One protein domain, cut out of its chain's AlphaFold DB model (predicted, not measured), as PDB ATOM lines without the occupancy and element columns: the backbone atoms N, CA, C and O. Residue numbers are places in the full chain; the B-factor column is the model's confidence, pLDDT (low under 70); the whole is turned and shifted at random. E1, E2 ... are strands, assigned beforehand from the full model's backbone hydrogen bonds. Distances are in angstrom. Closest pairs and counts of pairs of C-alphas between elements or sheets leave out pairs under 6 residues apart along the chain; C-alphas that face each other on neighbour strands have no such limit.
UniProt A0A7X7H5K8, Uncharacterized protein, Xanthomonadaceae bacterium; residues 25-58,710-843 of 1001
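AT A GLANCE: This is residues 25 to 58 and 710 to 843 of the 1001 residues of an uncharacterized protein of Xanthomonadaceae bacterium (UniProt A0A7X7H5K8). With little regular structure, two lobes are joined by a long ribbon, E5 and E10: one holds E1, E2, E11 and E12, with the small pair E3 and E4 beyond, the other E6 to E9. The 168 printed residues, under half in named elements, have strands E1 to E12 in chain order, all strand, antiparallel. The whole is loose, radius of gyration of the C-alphas 20.0 A, spanning 61 by 43 by 30 A.

HOW THE PARTS SIT: Look first at the strongly twisted, branched sheet: E10, residues 801 to 815, has E5, residues 732 to 742, on one side, with N 735 and O 808 2.9 A apart, and E7, residues 761 to 765, on the other, N 765 and O 801 2.8 A. E10 bends by 82 degrees at residue 812 and forms a hairpin with E11, residues 820 to 823.

IN THESE COORDINATES: Find C-alpha 732 at (323.131, 327.187, 313.028); E5 runs 32.3 A to C-alpha 742 at (320.762, 341.670, 341.855). E10 measures 36.9 A.

THE WHOLE: Residues 59 to 709 are cut out, with C-alphas 58 and 710 22.4 A apart. Confidence is under 70 at residues 54 to 58 and 710 to 722.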
ATOM      1  N   ARG A  25     311.325 321.652 308.031       79.25
ATOM      2  CA  ARG A  25     312.428 321.821 308.983       79.25
ATOM      3  C   ARG A  25     311.888 322.243 310.345       79.25
ATOM      4  O   ARG A  25     311.308 323.317 310.458       79.25
ATOM      5  N   TYR A  26     312.116 321.407 311.353       85.44
ATOM      6  CA  TYR A  26     311.782 321.704 312.742       85.44
ATOM      7  C   TYR A  26     312.983 322.331 313.445       85.44
ATOM      8  O   TYR A  26     314.121 321.939 313.191       85.44
ATOM      9  N   TYR A  27     312.702 323.303 314.305       88.06
ATOM     10  CA  TYR A  27     313.679 324.006 315.126       88.06
ATOM     11  C   TYR A  27     313.182 323.969 316.570       88.06
ATOM     12  O   TYR A  27     311.980 324.088 316.812       88.06
ATOM     13  N   GLY A  28     314.091 323.798 317.523       89.38
ATOM     14  CA  GLY A  28     313.766 323.670 318.937       89.38
ATOM     15  C   GLY A  28     314.917 324.065 319.854       89.38
ATOM     16  O   GLY A  28     315.925 324.641 319.434       89.38
ATOM     17  N   VAL A  29     314.739 323.756 321.134       89.56
ATOM     18  CA  VAL A  29     315.713 323.975 322.202       89.56
ATOM     19  C   VAL A  29     315.865 322.692 323.008       89.56
ATOM     20  O   VAL A  29     314.883 321.983 323.218       89.56
ATOM     21  N   ALA A  30     317.087 322.397 323.437       91.56
ATOM     22  CA  ALA A  30     317.387 321.293 324.338       91.56
ATOM     23  C   ALA A  30     318.330 321.759 325.451       91.56
ATOM     24  O   ALA A  30     319.194 322.614 325.231       91.56
ATOM     25  N   GLU A  31     318.164 321.182 326.637       92.19
ATOM     26  CA  GLU A  31     319.036 321.431 327.782       92.19
ATOM     27  C   GLU A  31     320.356 320.659 327.635       92.19
ATOM     28  O   GLU A  31     320.401 319.512 327.172       92.19
ATOM     29  N   VAL A  32     321.450 321.301 328.029       93.75
ATOM     30  CA  VAL A  32     322.792 320.723 328.043       93.75
ATOM     31  C   VAL A  32     323.002 319.939 329.341       93.75
ATOM     32  O   VAL A  32     322.831 320.469 330.442       93.75
ATOM     33  N   VAL A  33     323.433 318.680 329.223       93.56
ATOM     34  CA  VAL A  33     323.507 317.744 330.365       93.56
ATOM     35  C   VAL A  33     324.841 317.766 331.117       93.56
ATOM     36  O   VAL A  33     324.893 317.305 332.257       93.56
ATOM     37  N   ASN A  34     325.898 318.318 330.510       93.38
ATOM     38  CA  ASN A  34     327.248 318.431 331.073       93.38
ATOM     39  C   ASN A  34     327.769 319.871 330.965       93.38
ATOM     40  O   ASN A  34     327.401 320.589 330.041       93.38
ATOM     41  N   ASP A  35     328.681 320.274 331.851       93.94
ATOM     42  CA  ASP A  35     329.362 321.567 331.717       93.94
ATOM     43  C   ASP A  35     330.144 321.638 330.392       93.94
ATOM     44  O   ASP A  35     330.951 320.754 330.094       93.94
ATOM     45  N   VAL A  36     329.944 322.712 329.627       94.50
ATOM     46  CA  VAL A  36     330.686 323.029 328.398       94.50
ATOM     47  C   VAL A  36     331.718 324.095 328.723       94.50
ATOM     48  O   VAL A  36     331.389 325.156 329.261       94.50
ATOM     49  N   LYS A  37     332.979 323.827 328.401       94.56
ATOM     50  CA  LYS A  37     334.102 324.707 328.717       94.56
ATOM     51  C   LYS A  37     334.558 325.492 327.497       94.56
ATOM     52  O   LYS A  37     334.349 325.111 326.346       94.56
ATOM     53  N   ILE A  38     335.252 326.593 327.771       92.81
ATOM     54  CA  ILE A  38     335.951 327.363 326.738       92.81
ATOM     55  C   ILE A  38     336.898 326.432 325.971       92.81
ATOM     56  O   ILE A  38     337.728 325.750 326.573       92.81
ATOM     57  N   GLY A  39     336.810 326.450 324.642       91.50
ATOM     58  CA  GLY A  39     337.617 325.603 323.762       91.50
ATOM     59  C   GLY A  39     336.912 324.338 323.268       91.50
ATOM     60  O   GLY A  39     337.369 323.760 322.281       91.50
ATOM     61  N   ASP A  40     335.803 323.932 323.890       93.50
ATOM     62  CA  ASP A  40     335.089 322.718 323.497       93.50
ATOM     63  C   ASP A  40     334.451 322.862 322.107       93.50
ATOM     64  O   ASP A  40     334.033 323.944 321.686       93.50
ATOM     65  N   LEU A  41     334.385 321.740 321.386       94.50
ATOM     66  CA  LEU A  41     333.717 321.611 320.084       94.50
ATOM     67  C   LEU A  41     332.507 320.677 320.135       94.50
ATOM     68  O   LEU A  41     331.799 320.538 319.142       94.50
ATOM     69  N   LYS A  42     332.290 320.011 321.269       94.31
ATOM     70  CA  LYS A  42     331.240 319.016 321.465       94.31
ATOM     71  C   LYS A  42     330.347 319.459 322.608       94.31
ATOM     72  O   LYS A  42     330.842 319.803 323.677       94.31
ATOM     73  N   ILE A  43     329.045 319.437 322.371       95.06
ATOM     74  CA  ILE A  43     328.015 319.796 323.338       95.06
ATOM     75  C   ILE A  43     327.116 318.581 323.496       95.06
ATOM     76  O   ILE A  43     326.637 318.035 322.505       95.06
ATOM     77  N   GLN A  44     326.885 318.161 324.733       95.31
ATOM     78  CA  GLN A  44     326.002 317.042 325.027       95.31
ATOM     79  C   GLN A  44     324.630 317.570 325.453       95.31
ATOM     80  O   GLN A  44     324.528 318.264 326.467       95.31
ATOM     81  N   VAL A  45     323.584 317.211 324.712       93.62
ATOM     82  CA  VAL A  45     322.181 317.453 325.082       93.62
ATOM     83  C   VAL A  45     321.494 316.148 325.485       93.62
ATOM     84  O   VAL A  45     322.016 315.061 325.231       93.62
ATOM     85  N   GLU A  46     320.331 316.251 326.130       87.19
ATOM     86  CA  GLU A  46     319.531 315.084 326.534       87.19
ATOM     87  C   GLU A  46     319.031 314.284 325.323       87.19
ATOM     88  O   GLU A  46     319.110 313.058 325.294       87.19
ATOM     89  N   THR A  47     318.550 314.983 324.295       87.94
ATOM     90  CA  THR A  47     318.091 314.388 323.039       87.94
ATOM     91  C   THR A  47     318.224 315.404 321.902       87.94
ATOM     92  O   THR A  47     317.950 316.590 322.102       87.94
ATOM     93  N   PRO A  48     318.627 314.982 320.688       88.31
ATOM     94  CA  PRO A  48     318.614 315.850 319.513       88.31
ATOM     95  C   PRO A  48     317.220 315.943 318.850       88.31
ATOM     96  O   PRO A  48     317.062 316.627 317.833       88.31
ATOM     97  N   TYR A  49     316.219 315.243 319.397       88.12
ATOM     98  CA  TYR A  49     314.847 315.174 318.889       88.12
ATOM     99  C   TYR A  49     313.870 315.952 319.776       88.12
ATOM    100  O   TYR A  49     313.961 315.894 321.000       88.12
ATOM    101  N   GLY A  50     312.890 316.610 319.154       85.00
ATOM    102  CA  GLY A  50     311.729 317.196 319.825       85.00
ATOM    103  C   GLY A  50     310.473 316.344 319.620       85.00
ATOM    104  O   GLY A  50     310.275 315.783 318.542       85.00
ATOM    105  N   GLN A  51     309.616 316.255 320.639       78.94
ATOM    106  CA  GLN A  51     308.336 315.542 320.551       78.94
ATOM    107  C   GLN A  51     307.273 316.441 319.899       78.94
ATOM    108  O   GLN A  51     306.919 317.482 320.453       78.94
ATOM    109  N   LEU A  52     306.749 316.043 318.738       76.62
ATOM    110  CA  LEU A  52     305.757 316.824 317.990       76.62
ATOM    111  C   LEU A  52     304.315 316.438 318.340       76.62
ATOM    112  O   LEU A  52     303.472 317.314 318.501       76.62
ATOM    113  N   ILE A  53     304.049 315.141 318.490       70.19
ATOM    114  CA  ILE A  53     302.758 314.590 318.924       70.19
ATOM    115  C   ILE A  53     302.973 313.736 320.174       70.19
ATOM    116  O   ILE A  53     304.029 313.117 320.283       70.19
ATOM    117  N   PRO A  54     302.036 313.665 321.129       59.41
ATOM    118  CA  PRO A  54     302.118 312.673 322.196       59.41
ATOM    119  C   PRO A  54     302.069 311.286 321.545       59.41
ATOM    120  O   PRO A  54     301.055 310.934 320.965       59.41
ATOM    121  N   SER A  55     303.149 310.513 321.570       59.31
ATOM    122  CA  SER A  55     303.118 309.131 321.088       59.31
ATOM    123  C   SER A  55     303.665 308.231 322.181       59.31
ATOM    124  O   SER A  55     304.728 308.494 322.747       59.31
ATOM    125  N   ALA A  56     302.885 307.209 322.515       52.81
ATOM    126  CA  ALA A  56     303.250 306.145 323.431       52.81
ATOM    127  C   ALA A  56     303.316 304.842 322.634       52.81
ATOM    128  O   ALA A  56     302.565 303.911 322.900       52.81
ATOM    129  N   GLU A  57     304.180 304.786 321.619       58.59
ATOM    130  CA  GLU A  57     304.490 303.497 321.010       58.59
ATOM    131  C   GLU A  57     305.350 302.682 321.971       58.59
ATOM    132  O   GLU A  57     306.412 303.119 322.428       58.59
ATOM    133  N   SER A  58     304.889 301.472 322.269       62.53
ATOM    134  CA  SER A  58     305.697 300.459 322.930       62.53
ATOM    135  C   SER A  58     305.721 299.209 322.062       62.53
ATOM    136  O   SER A  58     304.689 298.755 321.565       62.53
ATOM    137  N   ILE A 710     291.666 316.571 315.590       58.53
ATOM    138  CA  ILE A 710     292.030 317.163 316.886       58.53
ATOM    139  C   ILE A 710     293.444 317.759 316.831       58.53
ATOM    140  O   ILE A 710     293.693 318.815 317.413       58.53
ATOM    141  N   LEU A 711     294.373 317.102 316.133       57.81
ATOM    142  CA  LEU A 711     295.772 317.531 316.025       57.81
ATOM    143  C   LEU A 711     295.990 318.698 315.049       57.81
ATOM    144  O   LEU A 711     296.970 319.430 315.190       57.81
ATOM    145  N   GLY A 712     295.128 318.862 314.038       59.59
ATOM    146  CA  GLY A 712     295.307 319.852 312.970       59.59
ATOM    147  C   GLY A 712     296.522 319.587 312.065       59.59
ATOM    148  O   GLY A 712     296.924 320.465 311.298       59.59
ATOM    149  N   ILE A 713     297.122 318.395 312.160       62.38
ATOM    150  CA  ILE A 713     298.284 317.924 311.395       62.38
ATOM    151  C   ILE A 713     297.996 316.485 310.960       62.38
ATOM    152  O   ILE A 713     297.530 315.686 311.764       62.38
ATOM    153  N   ASP A 714     298.302 316.155 309.703       60.91
ATOM    154  CA  ASP A 714     298.183 314.793 309.170       60.91
ATOM    155  C   ASP A 714     299.280 313.879 309.770       60.91
ATOM    156  O   ASP A 714     300.464 314.065 309.453       60.91
ATOM    157  N   PRO A 715     298.924 312.898 310.628       57.50
ATOM    158  CA  PRO A 715     299.894 312.044 311.305       57.50
ATOM    159  C   PRO A 715     300.529 311.006 310.372       57.50
ATOM    160  O   PRO A 715     301.596 310.496 310.691       57.50
ATOM    161  N   VAL A 716     299.951 310.731 309.193       61.03
ATOM    162  CA  VAL A 716     300.447 309.704 308.247       61.03
ATOM    163  C   VAL A 716     301.855 310.026 307.733       61.03
ATOM    164  O   VAL A 716     302.569 309.158 307.233       61.03
ATOM    165  N   ARG A 717     302.266 311.293 307.835       62.72
ATOM    166  CA  ARG A 717     303.569 311.786 307.369       62.72
ATOM    167  C   ARG A 717     304.557 312.061 308.497       62.72
ATOM    168  O   ARG A 717     305.653 312.550 308.221       62.72
ATOM    169  N   LEU A 718     304.172 311.798 309.741       63.78
ATOM    170  CA  LEU A 718     305.049 311.929 310.894       63.78
ATOM    171  C   LEU A 718     305.719 310.588 311.198       63.78
ATOM    172  O   LEU A 718     305.148 309.537 310.911       63.78
ATOM    173  N   PRO A 719     306.929 310.605 311.779       63.81
ATOM    174  CA  PRO A 719     307.484 309.420 312.412       63.81
ATOM    175  C   PRO A 719     306.477 308.840 313.407       63.81
ATOM    176  O   PRO A 719     305.829 309.588 314.140       63.81
ATOM    177  N   ASN A 720     306.356 307.516 313.422       61.12
ATOM    178  CA  ASN A 720     305.384 306.799 314.248       61.12
ATOM    179  C   ASN A 720     305.565 307.075 315.762       61.12
ATOM    180  O   ASN A 720     304.601 307.193 316.519       61.12
ATOM    181  N   ASP A 721     306.807 307.322 316.190       63.50
ATOM    182  CA  ASP A 721     307.154 307.724 317.559       63.50
ATOM    183  C   ASP A 721     306.871 309.211 317.863       63.50
ATOM    184  O   ASP A 721     307.094 309.691 318.979       63.50
ATOM    185  N   GLY A 722     306.384 309.968 316.877       69.38
ATOM    186  CA  GLY A 722     306.048 311.381 316.985       69.38
ATOM    187  C   GLY A 722     307.238 312.319 317.193       69.38
ATOM    188  O   GLY A 722     307.021 313.495 317.510       69.38
ATOM    189  N   ARG A 723     308.480 311.838 317.053       78.50
ATOM    190  CA  ARG A 723     309.703 312.613 317.304       78.50
ATOM    191  C   ARG A 723     310.290 313.148 316.010       78.50
ATOM    192  O   ARG A 723     310.419 312.439 315.020       78.50
ATOM    193  N   VAL A 724     310.706 314.411 316.024       84.12
ATOM    194  CA  VAL A 724     311.324 315.073 314.868       84.12
ATOM    195  C   VAL A 724     312.712 315.607 315.223       84.12
ATOM    196  O   VAL A 724     312.913 316.102 316.333       84.12
ATOM    197  N   PRO A 725     313.699 315.529 314.313       87.94
ATOM    198  CA  PRO A 725     315.021 316.091 314.566       87.94
ATOM    199  C   PRO A 725     314.944 317.622 314.607       87.94
ATOM    200  O   PRO A 725     314.536 318.247 313.623       87.94
ATOM    201  N   ILE A 726     315.354 318.217 315.733       90.94
ATOM    202  CA  ILE A 726     315.419 319.680 315.927       90.94
ATOM    203  C   ILE A 726     316.829 320.244 315.711       90.94
ATOM    204  O   ILE A 726     316.991 321.446 315.531       90.94
ATOM    205  N   PHE A 727     317.847 319.380 315.670       92.94
ATOM    206  CA  PHE A 727     319.211 319.727 315.273       92.94
ATOM    207  C   PHE A 727     319.622 318.922 314.049       92.94
ATOM    208  O   PHE A 727     319.424 317.707 313.997       92.94
ATOM    209  N   ARG A 728     320.235 319.585 313.065       89.38
ATOM    210  CA  ARG A 728     320.771 318.926 311.872       89.38
ATOM    211  C   ARG A 728     322.150 319.457 311.520       89.38
ATOM    212  O   ARG A 728     322.509 320.596 311.815       89.38
ATOM    213  N   LYS A 729     322.919 318.620 310.828       90.56
ATOM    214  CA  LYS A 729     324.199 319.014 310.244       90.56
ATOM    215  C   LYS A 729     324.006 320.173 309.266       90.56
ATOM    216  O   LYS A 729     323.181 320.097 308.360       90.56
ATOM    217  N   GLY A 730     324.816 321.213 309.427       86.50
ATOM    218  CA  GLY A 730     324.790 322.420 308.605       86.50
ATOM    219  C   GLY A 730     323.902 323.539 309.147       86.50
ATOM    220  O   GLY A 730     324.106 324.681 308.729       86.50
ATOM    221  N   ASP A 731     322.994 323.256 310.084       89.31
ATOM    222  CA  ASP A 731     322.176 324.288 310.725       89.31
ATOM    223  C   ASP A 731     323.011 325.112 311.721       89.31
ATOM    224  O   ASP A 731     324.056 324.681 312.225       89.31
ATOM    225  N   LEU A 732     322.559 326.337 311.988       90.56
ATOM    226  CA  LEU A 732     323.131 327.187 313.028       90.56
ATOM    227  C   LEU A 732     322.521 326.817 314.378       90.56
ATOM    228  O   LEU A 732     321.310 326.641 314.486       90.56
ATOM    229  N   ALA A 733     323.348 326.760 315.416       92.00
ATOM    230  CA  ALA A 733     322.901 326.629 316.792       92.00
ATOM    231  C   ALA A 733     323.466 327.756 317.655       92.00
ATOM    232  O   ALA A 733     324.551 328.286 317.399       92.00
ATOM    233  N   VAL A 734     322.702 328.121 318.677       91.31
ATOM    234  CA  VAL A 734     323.042 329.130 319.673       91.31
ATOM    235  C   VAL A 734     323.036 328.447 321.030       91.31
ATOM    236  O   VAL A 734     321.984 328.031 321.512       91.31
ATOM    237  N   LEU A 735     324.214 328.319 321.633       93.44
ATOM    238  CA  LEU A 735     324.372 327.915 323.023       93.44
ATOM    239  C   LEU A 735     324.224 329.158 323.896       93.44
ATOM    240  O   LEU A 735     324.904 330.155 323.651       93.44
ATOM    241  N   HIS A 736     323.336 329.137 324.886       91.50
ATOM    242  CA  HIS A 736     323.055 330.310 325.706       91.50
ATOM    243  C   HIS A 736     322.724 329.979 327.160       91.50
ATOM    244  O   HIS A 736     322.253 328.893 327.495       91.50
ATOM    245  N   ARG A 737     322.987 330.958 328.029       91.69
ATOM    246  CA  ARG A 737     322.578 330.965 329.436       91.69
ATOM    247  C   ARG A 737     322.077 332.354 329.787       91.69
ATOM    248  O   ARG A 737     322.760 333.338 329.497       91.69
ATOM    249  N   GLU A 738     320.934 332.403 330.451       89.56
ATOM    250  CA  GLU A 738     320.374 333.604 331.059       89.56
ATOM    251  C   GLU A 738     320.434 333.477 332.582       89.56
ATOM    252  O   GLU A 738     320.249 332.388 333.131       89.56
ATOM    253  N   PHE A 739     320.770 334.562 333.271       90.38
ATOM    254  CA  PHE A 739     320.812 334.603 334.727       90.38
ATOM    255  C   PHE A 739     320.564 336.019 335.242       90.38
ATOM    256  O   PHE A 739     320.949 337.002 334.614       90.38
ATOM    257  N   ASN A 740     319.970 336.114 336.430       91.12
ATOM    258  CA  ASN A 740     319.652 337.394 337.050       91.12
ATOM    259  C   ASN A 740     320.740 337.798 338.044       91.12
ATOM    260  O   ASN A 740     321.139 337.022 338.916       91.12
ATOM    261  N   LYS A 741     321.185 339.048 337.956       92.00
ATOM    262  CA  LYS A 741     322.120 339.678 338.883       92.00
ATOM    263  C   LYS A 741     321.396 340.764 339.666       92.00
ATOM    264  O   LYS A 741     320.908 341.730 339.098       92.00
ATOM    265  N   ARG A 742     321.332 340.629 340.989       91.12
ATOM    266  CA  ARG A 742     320.762 341.670 341.855       91.12
ATOM    267  C   ARG A 742     321.567 342.966 341.776       91.12
ATOM    268  O   ARG A 742     322.796 342.931 341.767       91.12
ATOM    269  N   ILE A 743     320.852 344.086 341.758       90.06
ATOM    270  CA  ILE A 743     321.411 345.427 341.890       90.06
ATOM    271  C   ILE A 743     321.255 345.848 343.348       90.06
ATOM    272  O   ILE A 743     320.145 346.056 343.839       90.06
ATOM    273  N   ASP A 744     322.380 345.931 344.054       84.50
ATOM    274  CA  ASP A 744     322.391 346.174 345.500       84.50
ATOM    275  C   ASP A 744     322.269 347.663 345.859       84.50
ATOM    276  O   ASP A 744     321.847 347.999 346.966       84.50
ATOM    277  N   SER A 745     322.599 348.559 344.925       85.75
ATOM    278  CA  SER A 745     322.449 350.007 345.072       85.75
ATOM    279  C   SER A 745     322.072 350.657 343.743       85.75
ATOM    280  O   SER A 745     322.592 350.296 342.689       85.75
ATOM    281  N   ILE A 746     321.182 351.645 343.812       87.75
ATOM    282  CA  ILE A 746     320.774 352.493 342.684       87.75
ATOM    283  C   ILE A 746     321.317 353.920 342.836       87.75
ATOM    284  O   ILE A 746     320.737 354.867 342.323       87.75
ATOM    285  N   GLU A 747     322.403 354.120 343.580       88.81
ATOM    286  CA  GLU A 747     323.039 355.437 343.666       88.81
ATOM    287  C   GLU A 747     323.677 355.828 342.324       88.81
ATOM    288  O   GLU A 747     324.283 355.001 341.642       88.81
ATOM    289  N   SER A 748     323.561 357.102 341.936       88.81
ATOM    290  CA  SER A 748     324.186 357.608 340.706       88.81
ATOM    291  C   SER A 748     325.705 357.391 340.745       88.81
ATOM    292  O   SER A 748     326.359 357.657 341.753       88.81
ATOM    293  N   GLY A 749     326.266 356.884 339.650       87.62
ATOM    294  CA  GLY A 749     327.670 356.494 339.528       87.62
ATOM    295  C   GLY A 749     328.008 355.113 340.096       87.62
ATOM    296  O   GLY A 749     329.151 354.679 339.954       87.62
ATOM    297  N   HIS A 750     327.059 354.399 340.716       90.44
ATOM    298  CA  HIS A 750     327.297 353.038 341.195       90.44
ATOM    299  C   HIS A 750     327.566 352.088 340.023       90.44
ATOM    300  O   HIS A 750     326.815 352.069 339.047       90.44
ATOM    301  N   VAL A 751     328.637 351.296 340.130       91.12
ATOM    302  CA  VAL A 751     329.037 350.322 339.111       91.12
ATOM    303  C   VAL A 751     328.716 348.915 339.598       91.12
ATOM    304  O   VAL A 751     329.260 348.466 340.606       91.12
ATOM    305  N   VAL A 752     327.870 348.213 338.852       90.25
ATOM    306  CA  VAL A 752     327.489 346.820 339.090       90.25
ATOM    307  C   VAL A 752     328.280 345.923 338.142       90.25
ATOM    308  O   VAL A 752     328.202 346.081 336.925       90.25
ATOM    309  N   ASP A 753     329.037 344.979 338.699       91.94
ATOM    310  CA  ASP A 753     329.714 343.921 337.941       91.94
ATOM    311  C   ASP A 753     328.765 342.729 337.742       91.94
ATOM    312  O   ASP A 753     328.228 342.170 338.708       91.94
ATOM    313  N   LEU A 754     328.546 342.351 336.484       90.50
ATOM    314  CA  LEU A 754     327.615 341.298 336.091       90.50
ATOM    315  C   LEU A 754     328.232 339.893 336.169       90.50
ATOM    316  O   LEU A 754     327.500 338.909 336.095       90.50
ATOM    317  N   GLY A 755     329.545 339.783 336.396       87.81
ATOM    318  CA  GLY A 755     330.259 338.524 336.634       87.81
ATOM    319  C   GLY A 755     330.670 337.749 335.379       87.81
ATOM    320  O   GLY A 755     331.360 336.742 335.502       87.81
ATOM    321  N   GLU A 756     330.291 338.215 334.190       87.00
ATOM    322  CA  GLU A 756     330.673 337.652 332.890       87.00
ATOM    323  C   GLU A 756     331.086 338.798 331.952       87.00
ATOM    324  O   GLU A 756     330.646 339.931 332.121       87.00
ATOM    325  N   THR A 757     331.917 338.519 330.947       87.75
ATOM    326  CA  THR A 757     332.357 339.510 329.939       87.75
ATOM    327  C   THR A 757     331.809 339.144 328.563       87.75
ATOM    328  O   THR A 757     331.391 338.008 328.363       87.75
ATOM    329  N   ARG A 758     331.833 340.074 327.596       85.44
ATOM    330  CA  ARG A 758     331.275 339.870 326.237       85.44
ATOM    331  C   ARG A 758     329.809 339.416 326.278       85.44
ATOM    332  O   ARG A 758     329.421 338.428 325.656       85.44
ATOM    333  N   LEU A 759     329.012 340.156 327.038       86.75
ATOM    334  CA  LEU A 759     327.592 339.892 327.227       86.75
ATOM    335  C   LEU A 759     326.831 340.123 325.924       86.75
ATOM    336  O   LEU A 759     327.054 341.123 325.236       86.75
ATOM    337  N   THR A 760     325.917 339.212 325.603       83.62
ATOM    338  CA  THR A 760     325.084 339.329 324.404       83.62
ATOM    339  C   THR A 760     323.930 340.283 324.644       83.62
ATOM    340  O   THR A 760     323.636 341.117 323.791       83.62
ATOM    341  N   ASP A 761     323.281 340.160 325.800       82.81
ATOM    342  CA  ASP A 761     322.173 341.027 326.166       82.81
ATOM    343  C   ASP A 761     322.107 341.269 327.664       82.81
ATOM    344  O   ASP A 761     322.466 340.394 328.457       82.81
ATOM    345  N   VAL A 762     321.668 342.472 328.023       86.25
ATOM    346  CA  VAL A 762     321.459 342.888 329.405       86.25
ATOM    347  C   VAL A 762     320.370 343.946 329.449       86.25
ATOM    348  O   VAL A 762     320.484 344.965 328.766       86.25
ATOM    349  N   TRP A 763     319.387 343.742 330.314       88.25
ATOM    350  CA  TRP A 763     318.417 344.761 330.705       88.25
ATOM    351  C   TRP A 763     318.152 344.664 332.206       88.25
ATOM    352  O   TRP A 763     318.576 343.710 332.860       88.25
ATOM    353  N   ILE A 764     317.504 345.673 332.780       90.62
ATOM    354  CA  ILE A 764     317.172 345.694 334.206       90.62
ATOM    355  C   ILE A 764     315.667 345.559 334.355       90.62
ATOM    356  O   ILE A 764     314.921 346.251 333.675       90.62
ATOM    357  N   GLU A 765     315.226 344.714 335.277       91.69
ATOM    358  CA  GLU A 765     313.826 344.553 335.651       91.69
ATOM    359  C   GLU A 765     313.629 344.786 337.147       91.69
ATOM    360  O   GLU A 765     314.548 344.647 337.962       91.69
ATOM    361  N   ASP A 766     312.405 345.152 337.503       91.06
ATOM    362  CA  ASP A 766     311.934 345.164 338.880       91.06
ATOM    363  C   ASP A 766     311.476 343.766 339.340       91.06
ATOM    364  O   ASP A 766     311.455 342.810 338.562       91.06
ATOM    365  N   ALA A 767     311.092 343.630 340.610       86.69
ATOM    366  CA  ALA A 767     310.671 342.345 341.175       86.69
ATOM    367  C   ALA A 767     309.428 341.724 340.489       86.69
ATOM    368  O   ALA A 767     309.177 340.531 340.652       86.69
ATOM    369  N   ASN A 768     308.671 342.502 339.707       87.12
ATOM    370  CA  ASN A 768     307.499 342.058 338.947       87.12
ATOM    371  C   ASN A 768     307.783 341.856 337.448       87.12
ATOM    372  O   ASN A 768     306.838 341.660 336.669       87.12
ATOM    373  N   GLY A 769     309.047 341.931 337.021       82.69
ATOM    374  CA  GLY A 769     309.439 341.811 335.615       82.69
ATOM    375  C   GLY A 769     309.094 343.047 334.778       82.69
ATOM    376  O   GLY A 769     308.880 342.947 333.571       82.69
ATOM    377  N   LYS A 770     308.944 344.222 335.401       86.19
ATOM    378  CA  LYS A 770     308.794 345.490 334.681       86.19
ATOM    379  C   LYS A 770     310.179 346.043 334.365       86.19
ATOM    380  O   LYS A 770     310.946 346.357 335.273       86.19
ATOM    381  N   GLU A 771     310.467 346.217 333.080       87.69
ATOM    382  CA  GLU A 771     311.753 346.733 332.618       87.69
ATOM    383  C   GLU A 771     312.010 348.169 333.107       87.69
ATOM    384  O   GLU A 771     311.181 349.077 332.948       87.69
ATOM    385  N   TRP A 772     313.178 348.368 333.711       87.25
ATOM    386  CA  TRP A 772     313.690 349.654 334.141       87.25
ATOM    387  C   TRP A 772     314.334 350.373 332.948       87.25
ATOM    388  O   TRP A 772     315.262 349.836 332.340       87.25
ATOM    389  N   PRO A 773     313.866 351.580 332.585       85.81
ATOM    390  CA  PRO A 773     314.269 352.232 331.357       85.81
ATOM    391  C   PRO A 773     315.773 352.458 331.268       85.81
ATOM    392  O   PRO A 773     316.405 353.017 332.163       85.81
ATOM    393  N   CYS A 774     316.302 352.136 330.102       80.56
ATOM    394  CA  CYS A 774     317.681 352.334 329.690       80.56
ATOM    395  C   CYS A 774     318.285 353.728 329.936       80.56
ATOM    396  O   CYS A 774     319.492 353.854 330.080       80.56
ATOM    397  N   LYS A 775     317.475 354.791 330.025       83.62
ATOM    398  CA  LYS A 775     317.969 356.136 330.384       83.62
ATOM    399  C   LYS A 775     318.590 356.205 331.790       83.62
ATOM    400  O   LYS A 775     319.339 357.127 332.085       83.62
ATOM    401  N   HIS A 776     318.272 355.250 332.665       86.69
ATOM    402  CA  HIS A 776     318.710 355.259 334.057       86.69
ATOM    403  C   HIS A 776     320.091 354.616 334.272       86.69
ATOM    404  O   HIS A 776     320.660 354.746 335.360       86.69
ATOM    405  N   TYR A 777     320.660 353.957 333.257       88.69
ATOM    406  CA  TYR A 777     321.933 353.251 333.369       88.69
ATOM    407  C   TYR A 777     322.713 353.202 332.047       88.69
ATOM    408  O   TYR A 777     322.146 353.181 330.963       88.69
ATOM    409  N   ALA A 778     324.039 353.136 332.139       88.19
ATOM    410  CA  ALA A 778     324.925 352.842 331.018       88.19
ATOM    411  C   ALA A 778     325.459 351.413 331.119       88.19
ATOM    412  O   ALA A 778     325.864 350.972 332.194       88.19
ATOM    413  N   LEU A 779     325.490 350.709 329.992       86.12
ATOM    414  CA  LEU A 779     325.898 349.311 329.900       86.12
ATOM    415  C   LEU A 779     327.215 349.178 329.123       86.12
ATOM    416  O   LEU A 779     327.292 349.560 327.961       86.12
ATOM    417  N   ASP A 780     328.227 348.567 329.742       87.31
ATOM    418  CA  ASP A 780     329.442 348.088 329.079       87.31
ATOM    419  C   ASP A 780     329.350 346.565 328.910       87.31
ATOM    420  O   ASP A 780     329.639 345.789 329.825       87.31
ATOM    421  N   ARG A 781     328.932 346.129 327.717       82.81
ATOM    422  CA  ARG A 781     328.779 344.703 327.378       82.81
ATOM    423  C   ARG A 781     330.114 343.970 327.256       82.81
ATOM    424  O   ARG A 781     330.167 342.759 327.464       82.81
ATOM    425  N   VAL A 782     331.197 344.675 326.920       83.75
ATOM    426  CA  VAL A 782     332.518 344.060 326.731       83.75
ATOM    427  C   VAL A 782     333.113 343.713 328.086       83.75
ATOM    428  O   VAL A 782     333.531 342.573 328.289       83.75
ATOM    429  N   GLN A 783     333.109 344.670 329.016       86.12
ATOM    430  CA  GLN A 783     333.609 344.467 330.376       86.12
ATOM    431  C   GLN A 783     332.588 343.829 331.320       86.12
ATOM    432  O   GLN A 783     332.984 343.404 332.402       86.12
ATOM    433  N   GLY A 784     331.312 343.767 330.936       88.81
ATOM    434  CA  GLY A 784     330.257 343.160 331.742       88.81
ATOM    435  C   GLY A 784     329.822 344.010 332.930       88.81
ATOM    436  O   GLY A 784     329.658 343.495 334.035       88.81
ATOM    437  N   LYS A 785     329.678 345.322 332.733       90.69
ATOM    438  CA  LYS A 785     329.394 346.273 333.815       90.69
ATOM    439  C   LYS A 785     328.211 347.169 333.495       90.69
ATOM    440  O   LYS A 785     328.029 347.582 332.355       90.69
ATOM    441  N   ILE A 786     327.459 347.531 334.526       90.88
ATOM    442  CA  ILE A 786     326.426 348.568 334.468       90.88
ATOM    443  C   ILE A 786     326.872 349.736 335.337       90.88
ATOM    444  O   ILE A 786     327.328 349.523 336.453       90.88
ATOM    445  N   THR A 787     326.718 350.965 334.855       91.25
ATOM    446  CA  THR A 787     326.892 352.185 335.652       91.25
ATOM    447  C   THR A 787     325.554 352.898 335.776       91.25
ATOM    448  O   THR A 787     324.976 353.298 334.768       91.25
ATOM    449  N   ILE A 788     325.059 353.086 336.993       90.81
ATOM    450  CA  ILE A 788     323.821 353.828 337.250       90.81
ATOM    451  C   ILE A 788     324.052 355.316 336.948       90.81
ATOM    452  O   ILE A 788     325.061 355.876 337.370       90.81
ATOM    453  N   GLN A 789     323.142 355.971 336.223       86.75
ATOM    454  CA  GLN A 789     323.294 357.373 335.811       86.75
ATOM    455  C   GLN A 789     322.227 358.271 336.437       86.75
ATOM    456  O   GLN A 789     322.531 359.036 337.353       86.75
ATOM    457  N   GLU A 790     320.984 358.154 335.975       85.62
ATOM    458  CA  GLU A 790     319.846 358.964 336.417       85.62
ATOM    459  C   GLU A 790     318.881 358.105 337.247       85.62
ATOM    460  O   GLU A 790     317.840 357.719 336.733       85.62
ATOM    461  N   PRO A 791     319.186 357.721 338.497       82.94
ATOM    462  CA  PRO A 791     318.361 356.744 339.198       82.94
ATOM    463  C   PRO A 791     316.949 357.260 339.499       82.94
ATOM    464  O   PRO A 791     316.780 358.279 340.169       82.94
ATOM    465  N   ASP A 792     315.933 356.518 339.054       85.44
ATOM    466  CA  ASP A 792     314.525 356.738 339.395       85.44
ATOM    467  C   ASP A 792     313.829 355.393 339.631       85.44
ATOM    468  O   ASP A 792     313.705 354.584 338.718       85.44
ATOM    469  N   ALA A 793     313.374 355.148 340.857       79.88
ATOM    470  CA  ALA A 793     312.641 353.933 341.220       79.88
ATOM    471  C   ALA A 793     311.125 354.168 341.349       79.88
ATOM    472  O   ALA A 793     310.394 353.283 341.800       79.88
ATOM    473  N   ALA A 794     310.619 355.354 340.993       87.31
ATOM    474  CA  ALA A 794     309.202 355.664 341.127       87.31
ATOM    475  C   ALA A 794     308.354 354.754 340.222       87.31
ATOM    476  O   ALA A 794     308.465 354.760 338.998       87.31
ATOM    477  N   GLY A 795     307.470 353.965 340.840       84.38
ATOM    478  CA  GLY A 795     306.611 353.020 340.123       84.38
ATOM    479  C   GLY A 795     307.298 351.711 339.707       84.38
ATOM    480  O   GLY A 795     306.774 351.046 338.810       84.38
ATOM    481  N   TYR A 796     308.426 351.359 340.333       87.69
ATOM    482  CA  TYR A 796     309.128 350.077 340.194       87.69
ATOM    483  C   TYR A 796     309.240 349.370 341.552       87.69
ATOM    484  O   TYR A 796     309.419 350.025 342.581       87.69
ATOM    485  N   GLU A 797     309.131 348.042 341.566       89.81
ATOM    486  CA  GLU A 797     309.247 347.240 342.790       89.81
ATOM    487  C   GLU A 797     310.689 346.767 343.042       89.81
ATOM    488  O   GLU A 797     311.265 346.007 342.269       89.81
ATOM    489  N   LEU A 798     311.292 347.220 344.143       86.75
ATOM    490  CA  LEU A 798     312.644 346.815 344.536       86.75
ATOM    491  C   LEU A 798     312.652 345.406 345.171       86.75
ATOM    492  O   LEU A 798     311.689 345.047 345.846       86.75
ATOM    493  N   PRO A 799     313.765 344.648 345.092       89.75
ATOM    494  CA  PRO A 799     315.036 345.000 344.452       89.75
ATOM    495  C   PRO A 799     314.992 344.902 342.921       89.75
ATOM    496  O   PRO A 799     314.288 344.067 342.365       89.75
ATOM    497  N   LEU A 800     315.793 345.739 342.254       91.06
ATOM    498  CA  LEU A 800     316.034 345.606 340.817       91.06
ATOM    499  C   LEU A 800     317.032 344.474 340.545       91.06
ATOM    500  O   LEU A 800     317.971 344.245 341.322       91.06
ATOM    501  N   HIS A 801     316.869 343.809 339.409       93.06
ATOM    502  CA  HIS A 801     317.769 342.773 338.924       93.06
ATOM    503  C   HIS A 801     318.137 343.034 337.463       93.06
ATOM    504  O   HIS A 801     317.274 343.301 336.636       93.06
ATOM    505  N   ALA A 802     319.423 342.943 337.136       91.50
ATOM    506  CA  ALA A 802     319.883 342.871 335.760       91.50
ATOM    507  C   ALA A 802     319.691 341.441 335.240       91.50
ATOM    508  O   ALA A 802     320.264 340.505 335.802       91.50
ATOM    509  N   VAL A 803     318.908 341.267 334.184       90.62
ATOM    510  CA  VAL A 803     318.815 340.009 333.441       90.62
ATOM    511  C   VAL A 803     319.974 339.983 332.456       90.62
ATOM    512  O   VAL A 803     320.120 340.894 331.644       90.62
ATOM    513  N   VAL A 804     320.851 338.986 332.568       90.50
ATOM    514  CA  VAL A 804     322.115 338.909 331.825       90.50
ATOM    515  C   VAL A 804     322.139 337.649 330.978       90.50
ATOM    516  O   VAL A 804     321.897 336.552 331.482       90.50
ATOM    517  N   ARG A 805     322.515 337.788 329.703       87.88
ATOM    518  CA  ARG A 805     322.624 336.664 328.771       87.88
ATOM    519  C   ARG A 805     323.987 336.593 328.092       87.88
ATOM    520  O   ARG A 805     324.478 337.575 327.533       87.88
ATOM    521  N   ILE A 806     324.559 335.390 328.082       90.31
ATOM    522  CA  ILE A 806     325.759 335.038 327.310       90.31
ATOM    523  C   ILE A 806     325.398 334.025 326.227       90.31
ATOM    524  O   ILE A 806     324.598 333.115 326.458       90.31
ATOM    525  N   GLU A 807     325.992 334.159 325.040       89.56
ATOM    526  CA  GLU A 807     325.687 333.292 323.898       89.56
ATOM    527  C   GLU A 807     326.920 332.970 323.048       89.56
ATOM    528  O   GLU A 807     327.776 333.823 322.815       89.56
ATOM    529  N   ASP A 808     326.949 331.758 322.504       89.62
ATOM    530  CA  ASP A 808     327.878 331.325 321.473       89.62
ATOM    531  C   ASP A 808     327.096 330.748 320.295       89.62
ATOM    532  O   ASP A 808     326.390 329.750 320.414       89.62
ATOM    533  N   GLN A 809     327.231 331.391 319.134       89.19
ATOM    534  CA  GLN A 809     326.654 330.910 317.884       89.19
ATOM    535  C   GLN A 809     327.710 330.158 317.074       89.19
ATOM    536  O   GLN A 809     328.794 330.689 316.803       89.19
ATOM    537  N   ALA A 810     327.369 328.950 316.631       91.06
ATOM    538  CA  ALA A 810     328.215 328.139 315.768       91.06
ATOM    539  C   ALA A 810     327.377 327.285 314.805       91.06
ATOM    540  O   ALA A 810     326.214 326.980 315.063       91.06
ATOM    541  N   GLN A 811     327.971 326.898 313.676       92.88
ATOM    542  CA  GLN A 811     327.352 325.942 312.759       92.88
ATOM    543  C   GLN A 811     327.597 324.515 313.254       92.88
ATOM    544  O   GLN A 811     328.716 324.202 313.671       92.88
ATOM    545  N   ILE A 812     326.582 323.659 313.170       94.50
ATOM    546  CA  ILE A 812     326.661 322.243 313.535       94.50
ATOM    547  C   ILE A 812     327.384 321.466 312.430       94.50
ATOM    548  O   ILE A 812     326.952 321.460 311.275       94.50
ATOM    549  N   SER A 813     328.464 320.769 312.775       93.62
ATOM    550  CA  SER A 813     329.176 319.872 311.859       93.62
ATOM    551  C   SER A 813     328.672 318.432 311.916       93.62
ATOM    552  O   SER A 813     328.789 317.724 310.913       93.62
ATOM    553  N   ASP A 814     328.146 317.996 313.064       93.31
ATOM    554  CA  ASP A 814     327.664 316.629 313.272       93.31
ATOM    555  C   ASP A 814     326.642 316.534 314.419       93.31
ATOM    556  O   ASP A 814     326.714 317.316 315.369       93.31
ATOM    557  N   VAL A 815     325.710 315.580 314.322       92.25
ATOM    558  CA  VAL A 815     324.671 315.297 315.332       92.25
ATOM    559  C   VAL A 815     324.561 313.788 315.513       92.25
ATOM    560  O   VAL A 815     324.307 313.067 314.549       92.25
ATOM    561  N   GLN A 816     324.721 313.317 316.746       89.81
ATOM    562  CA  GLN A 816     324.658 311.902 317.101       89.81
ATOM    563  C   GLN A 816     323.346 311.562 317.816       89.81
ATOM    564  O   GLN A 816     322.796 312.381 318.553       89.81
ATOM    565  N   ILE A 817     322.857 310.327 317.643       85.38
ATOM    566  CA  ILE A 817     321.592 309.857 318.246       85.38
ATOM    567  C   ILE A 817     321.607 309.894 319.782       85.38
ATOM    568  O   ILE A 817     320.566 310.030 320.415       85.38
ATOM    569  N   ASN A 818     322.797 309.820 320.378       84.88
ATOM    570  CA  ASN A 818     322.999 309.914 321.818       84.88
ATOM    571  C   ASN A 818     322.944 311.359 322.348       84.88
ATOM    572  O   ASN A 818     323.190 311.541 323.532       84.88
ATOM    573  N   GLY A 819     322.698 312.370 321.505       86.38
ATOM    574  CA  GLY A 819     322.653 313.781 321.901       86.38
ATOM    575  C   GLY A 819     323.992 314.525 321.852       86.38
ATOM    576  O   GLY A 819     324.043 315.681 322.265       86.38
ATOM    577  N   GLU A 820     325.074 313.924 321.344       94.62
ATOM    578  CA  GLU A 820     326.323 314.661 321.100       94.62
ATOM    579  C   GLU A 820     326.186 315.533 319.836       94.62
ATOM    580  O   GLU A 820     325.929 315.036 318.737       94.62
ATOM    581  N   ILE A 821     326.382 316.844 319.983       94.69
ATOM    582  CA  ILE A 821     326.360 317.827 318.896       94.69
ATOM    583  C   ILE A 821     327.754 318.425 318.750       94.69
ATOM    584  O   ILE A 821     328.285 319.036 319.677       94.69
ATOM    585  N   THR A 822     328.346 318.272 317.567       95.25
ATOM    586  CA  THR A 822     329.651 318.867 317.257       95.25
ATOM    587  C   THR A 822     329.460 320.175 316.500       95.25
ATOM    588  O   THR A 822     328.712 320.234 315.521       95.25
ATOM    589  N   VAL A 823     330.159 321.222 316.930       94.94
ATOM    590  CA  VAL A 823     330.145 322.553 316.317       94.94
ATOM    591  C   VAL A 823     331.458 322.860 315.596       94.94
ATOM    592  O   VAL A 823     332.522 322.335 315.906       94.94
ATOM    593  N   THR A 824     331.384 323.748 314.610       92.88
ATOM    594  CA  THR A 824     332.502 324.138 313.727       92.88
ATOM    595  C   THR A 824     333.506 325.109 314.355       92.88
ATOM    596  O   THR A 824     334.604 325.287 313.828       92.88
ATOM    597  N   ARG A 825     333.142 325.757 315.465       91.94
ATOM    598  CA  ARG A 825     333.936 326.772 316.169       91.94
ATOM    599  C   ARG A 825     334.011 326.414 317.650       91.94
ATOM    600  O   ARG A 825     333.007 326.008 318.223       91.94
ATOM    601  N   ALA A 826     335.173 326.655 318.255       90.94
ATOM    602  CA  ALA A 826     335.363 326.512 319.693       90.94
ATOM    603  C   ALA A 826     334.453 327.470 320.480       90.94
ATOM    604  O   ALA A 826     334.353 328.659 320.148       90.94
ATOM    605  N   ILE A 827     333.816 326.949 321.528       92.69
ATOM    606  CA  ILE A 827     332.978 327.727 322.444       92.69
ATOM    607  C   ILE A 827     333.841 328.745 323.201       92.69
ATOM    608  O   ILE A 827     334.987 328.469 323.570       92.69
ATOM    609  N   SER A 828     333.316 329.958 323.380       89.38
ATOM    610  CA  SER A 828     334.045 331.106 323.914       89.38
ATOM    611  C   SER A 828     333.733 331.415 325.379       89.38
ATOM    612  O   SER A 828     334.551 332.095 326.004       89.38
ATOM    613  N   HIS A 829     332.636 330.894 325.941       90.31
ATOM    614  CA  HIS A 829     332.278 330.995 327.366       90.31
ATOM    615  C   HIS A 829     332.186 329.623 328.051       90.31
ATOM    616  O   HIS A 829     332.148 328.586 327.396       90.31
ATOM    617  N   ASN A 830     332.149 329.618 329.385       91.94
ATOM    618  CA  ASN A 830     331.807 328.417 330.144       91.94
ATOM    619  C   ASN A 830     330.289 328.374 330.361       91.94
ATOM    620  O   ASN A 830     329.710 329.319 330.899       91.94
ATOM    621  N   TYR A 831     329.660 327.263 329.996       94.12
ATOM    622  CA  TYR A 831     328.237 327.023 330.202       94.12
ATOM    623  C   TYR A 831     328.062 325.868 331.192       94.12
ATOM    624  O   TYR A 831     328.532 324.767 330.914       94.12
ATOM    625  N   PRO A 832     327.419 326.090 332.349       93.50
ATOM    626  CA  PRO A 832     327.130 325.016 333.285       93.50
ATOM    627  C   PRO A 832     326.058 324.077 332.716       93.50
ATOM    628  O   PRO A 832     325.288 324.464 331.829       93.50
ATOM    629  N   LYS A 833     325.955 322.876 333.287       92.88
ATOM    630  CA  LYS A 833     324.777 322.013 333.137       92.88
ATOM    631  C   LYS A 833     323.494 322.827 333.365       92.88
ATOM    632  O   LYS A 833     323.419 323.609 334.313       92.88
ATOM    633  N   GLY A 834     322.499 322.636 332.502       90.31
ATOM    634  CA  GLY A 834     321.263 323.423 332.504       90.31
ATOM    635  C   GLY A 834     321.262 324.614 331.546       90.31
ATOM    636  O   GLY A 834     320.230 325.257 331.364       90.31
ATOM    637  N   ALA A 835     322.396 324.922 330.906       93.25
ATOM    638  CA  ALA A 835     322.411 325.844 329.775       93.25
ATOM    639  C   ALA A 835     321.587 325.293 328.600       93.25
ATOM    640  O   ALA A 835     321.385 324.086 328.471       93.25
ATOM    641  N   MET A 836     321.132 326.181 327.719       92.50
ATOM    642  CA  MET A 836     320.219 325.840 326.633       92.50
ATOM    643  C   MET A 836     320.935 325.910 325.289       92.50
ATOM    644  O   MET A 836     321.615 326.889 324.982       92.50
ATOM    645  N   LEU A 837     320.746 324.894 324.455       94.12
ATOM    646  CA  LEU A 837     321.166 324.902 323.061       94.12
ATOM    647  C   LEU A 837     319.927 325.059 322.180       94.12
ATOM    648  O   LEU A 837     319.006 324.253 322.254       94.12
ATOM    649  N   SER A 838     319.892 326.093 321.345       91.69
ATOM    650  CA  SER A 838     318.762 326.384 320.455       91.69
ATOM    651  C   SER A 838     319.190 326.312 318.995       91.69
ATOM    652  O   SER A 838     320.185 326.923 318.609       91.69
ATOM    653  N   SER A 839     318.435 325.607 318.157       91.00
ATOM    654  CA  SER A 839     318.621 325.648 316.703       91.00
ATOM    655  C   SER A 839     318.076 326.969 316.145       91.00
ATOM    656  O   SER A 839     316.958 327.363 316.483       91.00
ATOM    657  N   ALA A 840     318.831 327.646 315.285       87.88
ATOM    658  CA  ALA A 840     318.474 328.952 314.745       87.88
ATOM    659  C   ALA A 840     317.883 328.849 313.331       87.88
ATOM    660  O   ALA A 840     318.499 328.294 312.419       87.88
ATOM    661  N   LEU A 841     316.713 329.462 313.138       86.81
ATOM    662  CA  LEU A 841     316.114 329.669 311.822       86.81
ATOM    663  C   LEU A 841     316.813 330.841 311.122       86.81
ATOM    664  O   LEU A 841     316.710 331.986 311.561       86.81
ATOM    665  N   PHE A 842     317.506 330.564 310.018       82.06
ATOM    666  CA  PHE A 842     318.135 331.607 309.213       82.06
ATOM    667  C   PHE A 842     317.110 332.261 308.281       82.06
ATOM    668  O   PHE A 842     316.641 331.648 307.320       82.06
ATOM    669  N   ILE A 843     316.783 333.520 308.566       78.69
ATOM    670  CA  ILE A 843     315.979 334.382 307.702       78.69
ATOM    671  C   ILE A 843     316.977 335.253 306.938       78.69
ATOM    672  O   ILE A 843     317.760 335.966 307.560       78.69
TER     673      ILE A 843